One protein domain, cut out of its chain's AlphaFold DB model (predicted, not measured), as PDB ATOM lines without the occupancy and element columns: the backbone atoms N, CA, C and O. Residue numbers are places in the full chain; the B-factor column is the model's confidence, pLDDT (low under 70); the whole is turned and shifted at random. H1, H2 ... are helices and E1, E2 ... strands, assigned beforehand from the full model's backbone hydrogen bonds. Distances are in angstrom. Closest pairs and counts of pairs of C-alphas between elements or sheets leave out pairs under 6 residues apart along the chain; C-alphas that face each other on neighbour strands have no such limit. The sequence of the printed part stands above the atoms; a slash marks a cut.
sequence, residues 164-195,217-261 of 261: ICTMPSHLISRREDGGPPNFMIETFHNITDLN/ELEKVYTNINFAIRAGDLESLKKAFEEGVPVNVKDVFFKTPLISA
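AT A GLANCE: This is residues 164 to 195 and 217 to 261 of the 261 residues of the protein "EF-hand domain-containing protein" of Lithobates catesbeianus (UniProt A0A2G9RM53). With little regular structure, a small helical hairpin, H1 and H2, packs on a short two-strand antiparallel ribbon, E1 and E2, with little H3 on H1 and long loops besides. The printed part has 77 residues, 26 of them in named elements, ordered E1, E2, H1, H2, H3: class mixed. It is only just compact, close to loose, with a radius of gyration of the C-alphas of 13.3 A, and elongated, spanning 46 by 28 by 23 A.

HOW THE PARTS SIT: E1, residues 184 to 186, and E2, residues 222 to 224, are antiparallel at 135 degrees; N 185 and O 223, 2.8 A apart, are within hydrogen-bond range. The closest C-alphas of E1 and H2, residues 234 to 242, are those of Ile 185 and Ala 240, 5.9 A apart. H1, residues 225 to 231, touches H2 in a helical hairpin, closest C-alphas Ala 228 and Leu 237, 7.1 A, at a shallow tilt of 22 degrees, opposite ways. H1 touches H3, residues 257 to 260, closest C-alphas Asn 226 and Pro 257, 5.4 A. Every O i to N i+4 pair in H1 and H2 is within hydrogen-bond range; H3 is too short for one.

IN THESE COORDINATES: E1 begins at C-alpha 184 (-124.646, 130.986, 34.748); H3 ends at C-alpha 260 (-121.412, 117.212, 37.454). From first to last C-alpha H1 measures 9.8 A and H2 12.3 A.

THE WHOLE: The C-alphas farthest apart, Cys 165 and Asn 195, are 45.9 A apart. Residues 196 to 216 are cut out, leaving 17.5 A between C-alphas 195 and 217. The link H2 to H3 is long. No printed residue is under 70 in pLDDT.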
ATOM      1  N   ILE A 164    -138.089 119.103  46.492       80.56
ATOM      2  CA  ILE A 164    -136.758 119.279  45.915       80.56
ATOM      3  C   ILE A 164    -136.089 120.412  46.692       80.56
ATOM      4  O   ILE A 164    -136.647 121.500  46.804       80.56
ATOM      5  N   CYS A 165    -134.909 120.146  47.251       84.62
ATOM      6  CA  CYS A 165    -134.129 121.170  47.929       84.62
ATOM      7  C   CYS A 165    -133.574 122.138  46.876       84.62
ATOM      8  O   CYS A 165    -132.726 121.753  46.070       84.62
ATOM      9  N   THR A 166    -134.080 123.370  46.865       89.88
ATOM     10  CA  THR A 166    -133.610 124.453  45.995       89.88
ATOM     11  C   THR A 166    -132.979 125.556  46.832       89.88
ATOM     12  O   THR A 166    -133.510 125.916  47.883       89.88
ATOM     13  N   MET A 167    -131.869 126.114  46.360       87.12
ATOM     14  CA  MET A 167    -131.196 127.243  46.988       87.12
ATOM     15  C   MET A 167    -132.125 128.466  46.970       87.12
ATOM     16  O   MET A 167    -132.611 128.843  45.901       87.12
ATOM     17  N   PRO A 168    -132.419 129.078  48.130       89.31
ATOM     18  CA  PRO A 168    -133.291 130.237  48.177       89.31
ATOM     19  C   PRO A 168    -132.617 131.440  47.505       89.31
ATOM     20  O   PRO A 168    -131.399 131.602  47.566       89.31
ATOM     21  N   SER A 169    -133.418 132.306  46.881       85.25
ATOM     22  CA  SER A 169    -132.937 133.363  45.978       85.25
ATOM     23  C   SER A 169    -131.940 134.349  46.600       85.25
ATOM     24  O   SER A 169    -131.155 134.945  45.870       85.25
ATOM     25  N   HIS A 170    -131.950 134.514  47.925       84.81
ATOM     26  CA  HIS A 170    -131.045 135.403  48.662       84.81
ATOM     27  C   HIS A 170    -129.651 134.804  48.917       84.81
ATOM     28  O   HIS A 170    -128.731 135.548  49.228       84.81
ATOM     29  N   LEU A 171    -129.481 133.480  48.792       85.81
ATOM     30  CA  LEU A 171    -128.176 132.808  48.908       85.81
ATOM     31  C   LEU A 171    -127.488 132.615  47.552       85.81
ATOM     32  O   LEU A 171    -126.377 132.091  47.492       85.81
ATOM     33  N   ILE A 172    -128.147 133.005  46.460       85.56
ATOM     34  CA  ILE A 172    -127.570 132.928  45.124       85.56
ATOM     35  C   ILE A 172    -126.467 133.983  45.009       85.56
ATOM     36  O   ILE A 172    -126.751 135.178  45.020       85.56
ATOM     37  N   SER A 173    -125.219 133.533  44.863       80.19
ATOM     38  CA  SER A 173    -124.079 134.408  44.585       80.19
ATOM     39  C   SER A 173    -124.279 135.123  43.248       80.19
ATOM     40  O   SER A 173    -124.363 134.481  42.194       80.19
ATOM     41  N   ARG A 174    -124.383 136.450  43.310       82.56
ATOM     42  CA  ARG A 174    -124.475 137.336  42.147       82.56
ATOM     43  C   ARG A 174    -123.101 137.921  41.840       82.56
ATOM     44  O   ARG A 174    -122.283 138.051  42.746       82.56
ATOM     45  N   ARG A 175    -122.876 138.249  40.570       83.94
ATOM     46  CA  ARG A 175    -121.689 138.981  40.118       83.94
ATOM     47  C   ARG A 175    -121.802 140.449  40.546       83.94
ATOM     48  O   ARG A 175    -122.914 140.974  40.621       83.94
ATOM     49  N   GLU A 176    -120.666 141.101  40.777       79.75
ATOM     50  CA  GLU A 176    -120.601 142.539  41.092       79.75
ATOM     51  C   GLU A 176    -121.099 143.400  39.914       79.75
ATOM     52  O   GLU A 176    -121.721 144.438  40.115       79.75
ATOM     53  N   ASP A 177    -120.941 142.905  38.682       78.44
ATOM     54  CA  ASP A 177    -121.341 143.585  37.440       78.44
ATOM     55  C   ASP A 177    -122.866 143.645  37.213       78.44
ATOM     56  O   ASP A 177    -123.332 144.071  36.159       78.44
ATOM     57  N   GLY A 178    -123.677 143.152  38.159       80.94
ATOM     58  CA  GLY A 178    -125.141 143.106  38.035       80.94
ATOM     59  C   GLY A 178    -125.669 142.061  37.042       80.94
ATOM     60  O   GLY A 178    -126.876 141.990  36.806       80.94
ATOM     61  N   GLY A 179    -124.785 141.233  36.481       83.62
ATOM     62  CA  GLY A 179    -125.125 140.163  35.547       83.62
ATOM     63  C   GLY A 179    -125.806 138.940  36.188       83.62
ATOM     64  O   GLY A 179    -126.135 138.925  37.383       83.62
ATOM     65  N   PRO A 180    -126.027 137.874  35.396       89.00
ATOM     66  CA  PRO A 180    -126.566 136.607  35.883       89.00
ATOM     67  C   PRO A 180    -125.746 136.008  37.046       89.00
ATOM     68  O   PRO A 180    -124.566 136.327  37.206       89.00
ATOM     69  N   PRO A 181    -126.342 135.116  37.865       91.12
ATOM     70  CA  PRO A 181    -125.633 134.428  38.944       91.12
ATOM     71  C   PRO A 181    -124.351 133.733  38.487       91.12
ATOM     72  O   PRO A 181    -124.264 133.280  37.352       91.12
ATOM     73  N   ASN A 182    -123.401 133.523  39.400       89.94
ATOM     74  CA  ASN A 182    -122.089 132.951  39.056       89.94
ATOM     75  C   ASN A 182    -122.166 131.544  38.429       89.94
ATOM     76  O   ASN A 182    -121.258 131.145  37.712       89.94
ATOM     77  N   PHE A 183    -123.238 130.781  38.686       90.69
ATOM     78  CA  PHE A 183    -123.444 129.459  38.074       90.69
ATOM     79  C   PHE A 183    -123.937 129.523  36.620       90.69
ATOM     80  O   PHE A 183    -123.963 128.490  35.951       90.69
ATOM     81  N   MET A 184    -124.344 130.703  36.146       92.81
ATOM     82  CA  MET A 184    -124.646 130.986  34.748       92.81
ATOM     83  C   MET A 184    -123.398 131.597  34.103       92.81
ATOM     84  O   MET A 184    -123.002 132.724  34.413       92.81
ATOM     85  N   ILE A 185    -122.755 130.823  33.239       92.38
ATOM     86  CA  ILE A 185    -121.534 131.198  32.530       92.38
ATOM     87  C   ILE A 185    -121.855 131.592  31.095       92.38
ATOM     88  O   ILE A 185    -122.816 131.086  30.515       92.38
ATOM     89  N   GLU A 186    -121.075 132.511  30.537       91.62
ATOM     90  CA  GLU A 186    -121.227 132.917  29.144       91.62
ATOM     91  C   GLU A 186    -120.799 131.762  28.233       91.62
ATOM     92  O   GLU A 186    -119.705 131.216  28.372       91.62
ATOM     93  N   THR A 187    -121.677 131.363  27.319       90.75
ATOM     94  CA  THR A 187    -121.341 130.358  26.310       90.75
ATOM     95  C   THR A 187    -120.440 130.963  25.256       90.75
ATOM     96  O   THR A 187    -120.787 131.975  24.638       90.75
ATOM     97  N   PHE A 188    -119.309 130.313  25.028       87.44
ATOM     98  CA  PHE A 188    -118.400 130.634  23.953       87.44
ATOM     99  C   PHE A 188    -119.069 130.340  22.608       87.44
ATOM    100  O   PHE A 188    -119.460 129.212  22.316       87.44
ATOM    101  N   HIS A 189    -119.196 131.378  21.790       80.75
ATOM    102  CA  HIS A 189    -119.630 131.270  20.407       80.75
ATOM    103  C   HIS A 189    -118.444 131.618  19.524       80.75
ATOM    104  O   HIS A 189    -117.831 132.671  19.696       80.75
ATOM    105  N   ASN A 190    -118.125 130.737  18.580       75.50
ATOM    106  CA  ASN A 190    -117.194 131.096  17.529       75.50
ATOM    107  C   ASN A 190    -117.939 131.972  16.511       75.50
ATOM    108  O   ASN A 190    -118.991 131.573  16.019       75.50
ATOM    109  N   ILE A 191    -117.413 133.165  16.239       72.62
ATOM    110  CA  ILE A 191    -118.062 134.207  15.423       72.62
ATOM    111  C   ILE A 191    -117.855 133.935  13.918       72.62
ATOM    112  O   ILE A 191    -118.154 134.778  13.091       72.62
ATOM    113  N   THR A 192    -117.350 132.763  13.525       73.69
ATOM    114  CA  THR A 192    -117.073 132.439  12.118       73.69
ATOM    115  C   THR A 192    -118.364 132.429  11.289       73.69
ATOM    116  O   THR A 192    -119.283 131.656  11.571       73.69
ATOM    117  N   ASP A 193    -118.428 133.251  10.242       72.50
ATOM    118  CA  ASP A 193    -119.584 133.333   9.351       72.50
ATOM    119  C   ASP A 193    -119.430 132.266   8.273       72.50
ATOM    120  O   ASP A 193    -118.634 132.384   7.340       72.50
ATOM    121  N   LEU A 194    -120.200 131.192   8.430       72.12
ATOM    122  CA  LEU A 194    -120.180 130.052   7.521       72.12
ATOM    123  C   LEU A 194    -120.837 130.353   6.168       72.12
ATOM    124  O   LEU A 194    -120.661 129.563   5.245       72.12
ATOM    125  N   ASN A 195    -121.579 131.457   6.048       75.31
ATOM    126  CA  ASN A 195    -122.313 131.825   4.837       75.31
ATOM    127  C   ASN A 195    -121.657 132.987   4.073       75.31
ATOM    128  O   ASN A 195    -122.166 133.391   3.030       75.31
ATOM    129  N   GLU A 217    -121.894 142.846  17.606       70.81
ATOM    130  CA  GLU A 217    -121.643 142.221  18.911       70.81
ATOM    131  C   GLU A 217    -122.778 141.243  19.254       70.81
ATOM    132  O   GLU A 217    -123.915 141.644  19.516       70.81
ATOM    133  N   LEU A 218    -122.470 139.943  19.229       71.81
ATOM    134  CA  LEU A 218    -123.452 138.906  19.518       71.81
ATOM    135  C   LEU A 218    -123.974 139.066  20.943       71.81
ATOM    136  O   LEU A 218    -123.217 139.306  21.890       71.81
ATOM    137  N   GLU A 219    -125.279 138.863  21.107       79.31
ATOM    138  CA  GLU A 219    -125.881 138.830  22.430       79.31
ATOM    139  C   GLU A 219    -125.224 137.735  23.278       79.31
ATOM    140  O   GLU A 219    -125.099 136.575  22.875       79.31
ATOM    141  N   LYS A 220    -124.812 138.110  24.491       86.25
ATOM    142  CA  LYS A 220    -124.210 137.179  25.443       86.25
ATOM    143  C   LYS A 220    -125.250 136.156  25.879       86.25
ATOM    144  O   LYS A 220    -126.175 136.462  26.634       86.25
ATOM    145  N   VAL A 221    -125.077 134.921  25.431       90.94
ATOM    146  CA  VAL A 221    -125.894 133.791  25.870       90.94
ATOM    147  C   VAL A 221    -125.254 133.177  27.110       90.94
ATOM    148  O   VAL A 221    -124.042 132.982  27.176       90.94
ATOM    149  N   TYR A 222    -126.078 132.863  28.107       92.06
ATOM    150  CA  TYR A 222    -125.626 132.260  29.355       92.06
ATOM    151  C   TYR A 222    -126.180 130.846  29.504       92.06
ATOM    152  O   TYR A 222    -127.375 130.610  29.314       92.06
ATOM    153  N   THR A 223    -125.330 129.906  29.914       92.69
ATOM    154  CA  THR A 223    -125.733 128.539  30.264       92.69
ATOM    155  C   THR A 223    -125.263 128.158  31.656       92.69
ATOM    156  O   THR A 223    -124.371 128.766  32.240       92.69
ATOM    157  N   ASN A 224    -125.889 127.133  32.229       93.56
ATOM    158  CA  ASN A 224    -125.473 126.623  33.524       93.56
ATOM    159  C   ASN A 224    -124.110 125.928  33.413       93.56
ATOM    160  O   ASN A 224    -123.951 125.027  32.587       93.56
ATOM    161  N   ILE A 225    -123.174 126.256  34.304       92.00
ATOM    162  CA  ILE A 225    -121.833 125.656  34.338       92.00
ATOM    163  C   ILE A 225    -121.874 124.121  34.405       92.00
ATOM    164  O   ILE A 225    -121.109 123.440  33.729       92.00
ATOM    165  N   ASN A 226    -122.832 123.551  35.146       92.31
ATOM    166  CA  ASN A 226    -122.992 122.099  35.248       92.31
ATOM    167  C   ASN A 226    -123.468 121.470  33.932       92.31
ATOM    168  O   ASN A 226    -123.211 120.294  33.682       92.31
ATOM    169  N   PHE A 227    -124.200 122.220  33.106       92.94
ATOM    170  CA  PHE A 227    -124.621 121.752  31.789       92.94
ATOM    171  C   PHE A 227    -123.456 121.796  30.797       92.94
ATOM    172  O   PHE A 227    -123.240 120.802  30.111       92.94
ATOM    173  N   ALA A 228    -122.670 122.878  30.798       92.19
ATOM    174  CA  ALA A 228    -121.467 123.004  29.973       92.19
ATOM    175  C   ALA A 228    -120.458 121.873  30.243       92.19
ATOM    176  O   ALA A 228    -119.968 121.242  29.311       92.19
ATOM    177  N   ILE A 229    -120.249 121.516  31.517       92.38
ATOM    178  CA  ILE A 229    -119.391 120.384  31.912       92.38
ATOM    179  C   ILE A 229    -119.900 119.063  31.339       92.38
ATOM    180  O   ILE A 229    -119.134 118.304  30.753       92.38
ATOM    181  N   ARG A 230    -121.206 118.796  31.452       92.06
ATOM    182  CA  ARG A 230    -121.810 117.566  30.911       92.06
ATOM    183  C   ARG A 230    -121.803 117.519  29.385       92.06
ATOM    184  O   ARG A 230    -121.828 116.427  28.827       92.06
ATOM    185  N   ALA A 231    -121.822 118.679  28.735       91.75
ATOM    186  CA  ALA A 231    -121.693 118.808  27.290       91.75
ATOM    187  C   ALA A 231    -120.233 118.693  26.813       91.75
ATOM    188  O   ALA A 231    -120.014 118.475  25.626       91.75
ATOM    189  N   GLY A 232    -119.252 118.797  27.718       92.12
ATOM    190  CA  GLY A 232    -117.830 118.801  27.373       92.12
ATOM    191  C   GLY A 232    -117.363 120.101  26.712       92.12
ATOM    192  O   GLY A 232    -116.364 120.080  26.002       92.12
ATOM    193  N   ASP A 233    -118.076 121.209  26.925       91.88
ATOM    194  CA  ASP A 233    -117.744 122.527  26.376       91.88
ATOM    195  C   ASP A 233    -116.617 123.168  27.200       91.88
ATOM    196  O   ASP A 233    -116.839 123.787  28.247       91.88
ATOM    197  N   LEU A 234    -115.379 122.936  26.764       92.31
ATOM    198  CA  LEU A 234    -114.179 123.377  27.470       92.31
ATOM    199  C   LEU A 234    -113.886 124.859  27.227       92.31
ATOM    200  O   LEU A 234    -113.316 125.505  28.106       92.31
ATOM    201  N   GLU A 235    -114.249 125.398  26.063       92.06
ATOM    202  CA  GLU A 235    -114.026 126.798  25.706       92.06
ATOM    203  C   GLU A 235    -114.844 127.735  26.601       92.06
ATOM    204  O   GLU A 235    -114.281 128.653  27.206       92.06
ATOM    205  N   SER A 236    -116.141 127.452  26.775       93.31
ATOM    206  CA  SER A 236    -117.012 128.218  27.677       93.31
ATOM    207  C   SER A 236    -116.532 128.156  29.128       93.31
ATOM    208  O   SER A 236    -116.568 129.152  29.852       93.31
ATOM    209  N   LEU A 237    -116.043 126.991  29.568       92.50
ATOM    210  CA  LEU A 237    -115.524 126.814  30.925       92.50
ATOM    211  C   LEU A 237    -114.225 127.587  31.154       92.50
ATOM    212  O   LEU A 237    -114.082 128.230  32.192       92.50
ATOM    213  N   LYS A 238    -113.291 127.556  30.199       93.06
ATOM    214  CA  LYS A 238    -112.045 128.331  30.279       93.06
ATOM    215  C   LYS A 238    -112.335 129.823  30.399       93.06
ATOM    216  O   LYS A 238    -111.850 130.442  31.342       93.06
ATOM    217  N   LYS A 239    -113.198 130.351  29.525       91.81
ATOM    218  CA  LYS A 239    -113.629 131.753  29.569       91.81
ATOM    219  C   LYS A 239    -114.233 132.117  30.929       91.81
ATOM    220  O   LYS A 239    -113.863 133.123  31.523       91.81
ATOM    221  N   ALA A 240    -115.096 131.262  31.478       91.38
ATOM    222  CA  ALA A 240    -115.691 131.497  32.792       91.38
ATOM    223  C   ALA A 240    -114.652 131.558  33.928       91.38
ATOM    224  O   ALA A 240    -114.780 132.375  34.841       91.38
ATOM    225  N   PHE A 241    -113.628 130.704  33.896       91.19
ATOM    226  CA  PHE A 241    -112.571 130.723  34.911       91.19
ATOM    227  C   PHE A 241    -111.638 131.929  34.763       91.19
ATOM    228  O   PHE A 241    -111.185 132.458  35.778       91.19
ATOM    229  N   GLU A 242    -111.400 132.401  33.538       91.69
ATOM    230  CA  GLU A 242    -110.678 133.654  33.271       91.69
ATOM    231  C   GLU A 242    -111.450 134.882  33.780       91.69
ATOM    232  O   GLU A 242    -110.852 135.778  34.371       91.69
ATOM    233  N   GLU A 243    -112.782 134.883  33.661       87.25
ATOM    234  CA  GLU A 243    -113.676 135.898  34.250       87.25
ATOM    235  C   GLU A 243    -113.745 135.843  35.793       87.25
ATOM    236  O   GLU A 243    -114.424 136.656  36.419       87.25
ATOM    237  N   GLY A 244    -113.061 134.885  36.429       87.44
ATOM    238  CA  GLY A 244    -112.999 134.762  37.886       87.44
ATOM    239  C   GLY A 244    -114.177 134.010  38.513       87.44
ATOM    240  O   GLY A 244    -114.398 134.119  39.724       87.44
ATOM    241  N   VAL A 245    -114.936 133.225  37.738       89.12
ATOM    242  CA  VAL A 245    -115.996 132.367  38.292       89.12
ATOM    243  C   VAL A 245    -115.370 131.300  39.211       89.12
ATOM    244  O   VAL A 245    -114.487 130.555  38.783       89.12
ATOM    245  N   PRO A 246    -115.817 131.166  40.476       88.88
ATOM    246  CA  PRO A 246    -115.221 130.199  41.390       88.88
ATOM    247  C   PRO A 246    -115.445 128.746  40.938       88.88
ATOM    248  O   PRO A 246    -116.552 128.344  40.589       88.88
ATOM    249  N   VAL A 247    -114.423 127.898  41.072       86.69
ATOM    250  CA  VAL A 247    -114.506 126.462  40.718       86.69
ATOM    251  C   VAL A 247    -115.576 125.714  41.530       86.69
ATOM    252  O   VAL A 247    -116.209 124.781  41.044       86.69
ATOM    253  N   ASN A 248    -115.822 126.145  42.771       89.19
ATOM    254  CA  ASN A 248    -116.785 125.528  43.691       89.19
ATOM    255  C   ASN A 248    -118.157 126.223  43.709       89.19
ATOM    256  O   ASN A 248    -118.880 126.143  44.707       89.19
ATOM    257  N   VAL A 249    -118.526 126.918  42.632       89.69
ATOM    258  CA  VAL A 249    -119.852 127.533  42.501       89.69
ATOM    259  C   VAL A 249    -120.954 126.482  42.639       89.69
ATOM    260  O   VAL A 249    -120.849 125.372  42.125       89.69
ATOM    261  N   LYS A 250    -122.025 126.836  43.353       90.50
ATOM    262  CA  LYS A 250    -123.202 125.984  43.539       90.50
ATOM    263  C   LYS A 250    -124.353 126.490  42.682       90.50
ATOM    264  O   LYS A 250    -124.660 127.679  42.684       90.50
ATOM    265  N   ASP A 251    -125.008 125.567  41.995       90.06
ATOM    266  CA  ASP A 251    -126.246 125.823  41.257       90.06
ATOM    267  C   ASP A 251    -127.474 125.865  42.194       90.06
ATOM    268  O   ASP A 251    -127.380 125.558  43.386       90.06
ATOM    269  N   VAL A 252    -128.654 126.174  41.647       90.62
ATOM    270  CA  VAL A 252    -129.969 126.163  42.314       90.62
ATOM    271  C   VAL A 252    -130.228 124.857  43.072       90.62
ATOM    272  O   VAL A 252    -130.935 124.859  44.073       90.62
ATOM    273  N   PHE A 253    -129.626 123.743  42.652       90.81
ATOM    274  CA  PHE A 253    -129.757 122.431  43.299       90.81
ATOM    275  C   PHE A 253    -128.558 122.037  44.178       90.81
ATOM    276  O   PHE A 253    -128.345 120.849  44.417       90.81
ATOM    277  N   PHE A 254    -127.745 123.001  44.625       88.88
ATOM    278  CA  PHE A 254    -126.528 122.786  45.428       88.88
ATOM    279  C   PHE A 254    -125.456 121.900  44.767       88.88
ATOM    280  O   PHE A 254    -124.550 121.410  45.444       88.88
ATOM    281  N   LYS A 255    -125.532 121.696  43.448       91.00
ATOM    282  CA  LYS A 255    -124.529 120.942  42.687       91.00
ATOM    283  C   LYS A 255    -123.352 121.834  42.330       91.00
ATOM    284  O   LYS A 255    -123.563 122.954  41.865       91.00
ATOM    285  N   THR A 256    -122.148 121.311  42.522       91.38
ATOM    286  CA  THR A 256    -120.905 121.946  42.085       91.38
ATOM    287  C   THR A 256    -120.432 121.364  40.750       91.38
ATOM    288  O   THR A 256    -120.762 120.211  40.447       91.38
ATOM    289  N   PRO A 257    -119.617 122.117  39.988       88.81
ATOM    290  CA  PRO A 257    -118.928 121.654  38.786       88.81
ATOM    291  C   PRO A 257    -118.334 120.249  38.901       88.81
ATOM    292  O   PRO A 257    -118.626 119.382  38.087       88.81
ATOM    293  N   LEU A 258    -117.590 119.994  39.982       88.31
ATOM    294  CA  LEU A 258    -116.933 118.711  40.243       88.31
ATOM    295  C   LEU A 258    -117.913 117.534  40.382       88.31
ATOM    296  O   LEU A 258    -117.578 116.413  40.024       88.31
ATOM    297  N   ILE A 259    -119.116 117.771  40.913       89.69
ATOM    298  CA  ILE A 259    -120.148 116.728  41.057       89.69
ATOM    299  C   ILE A 259    -120.789 116.395  39.702       89.69
ATOM    300  O   ILE A 259    -121.354 115.314  39.538       89.69
ATOM    301  N   SER A 260    -120.764 117.339  38.762       84.38
ATOM    302  CA  SER A 260    -121.412 117.212  37.454       84.38
ATOM    303  C   SER A 260    -120.472 116.730  36.342       84.38
ATOM    304  O   SER A 260    -120.975 116.474  35.246       84.38
ATOM    305  N   ALA A 261    -119.166 116.640  36.623       76.62
ATOM    306  CA  ALA A 261    -118.119 116.133  35.735       76.62
ATOM    307  C   ALA A 261    -118.168 114.611  35.541       76.62
ATOM    308  O   ALA A 261    -118.661 113.900  36.450       76.62
TER     309      ALA A 261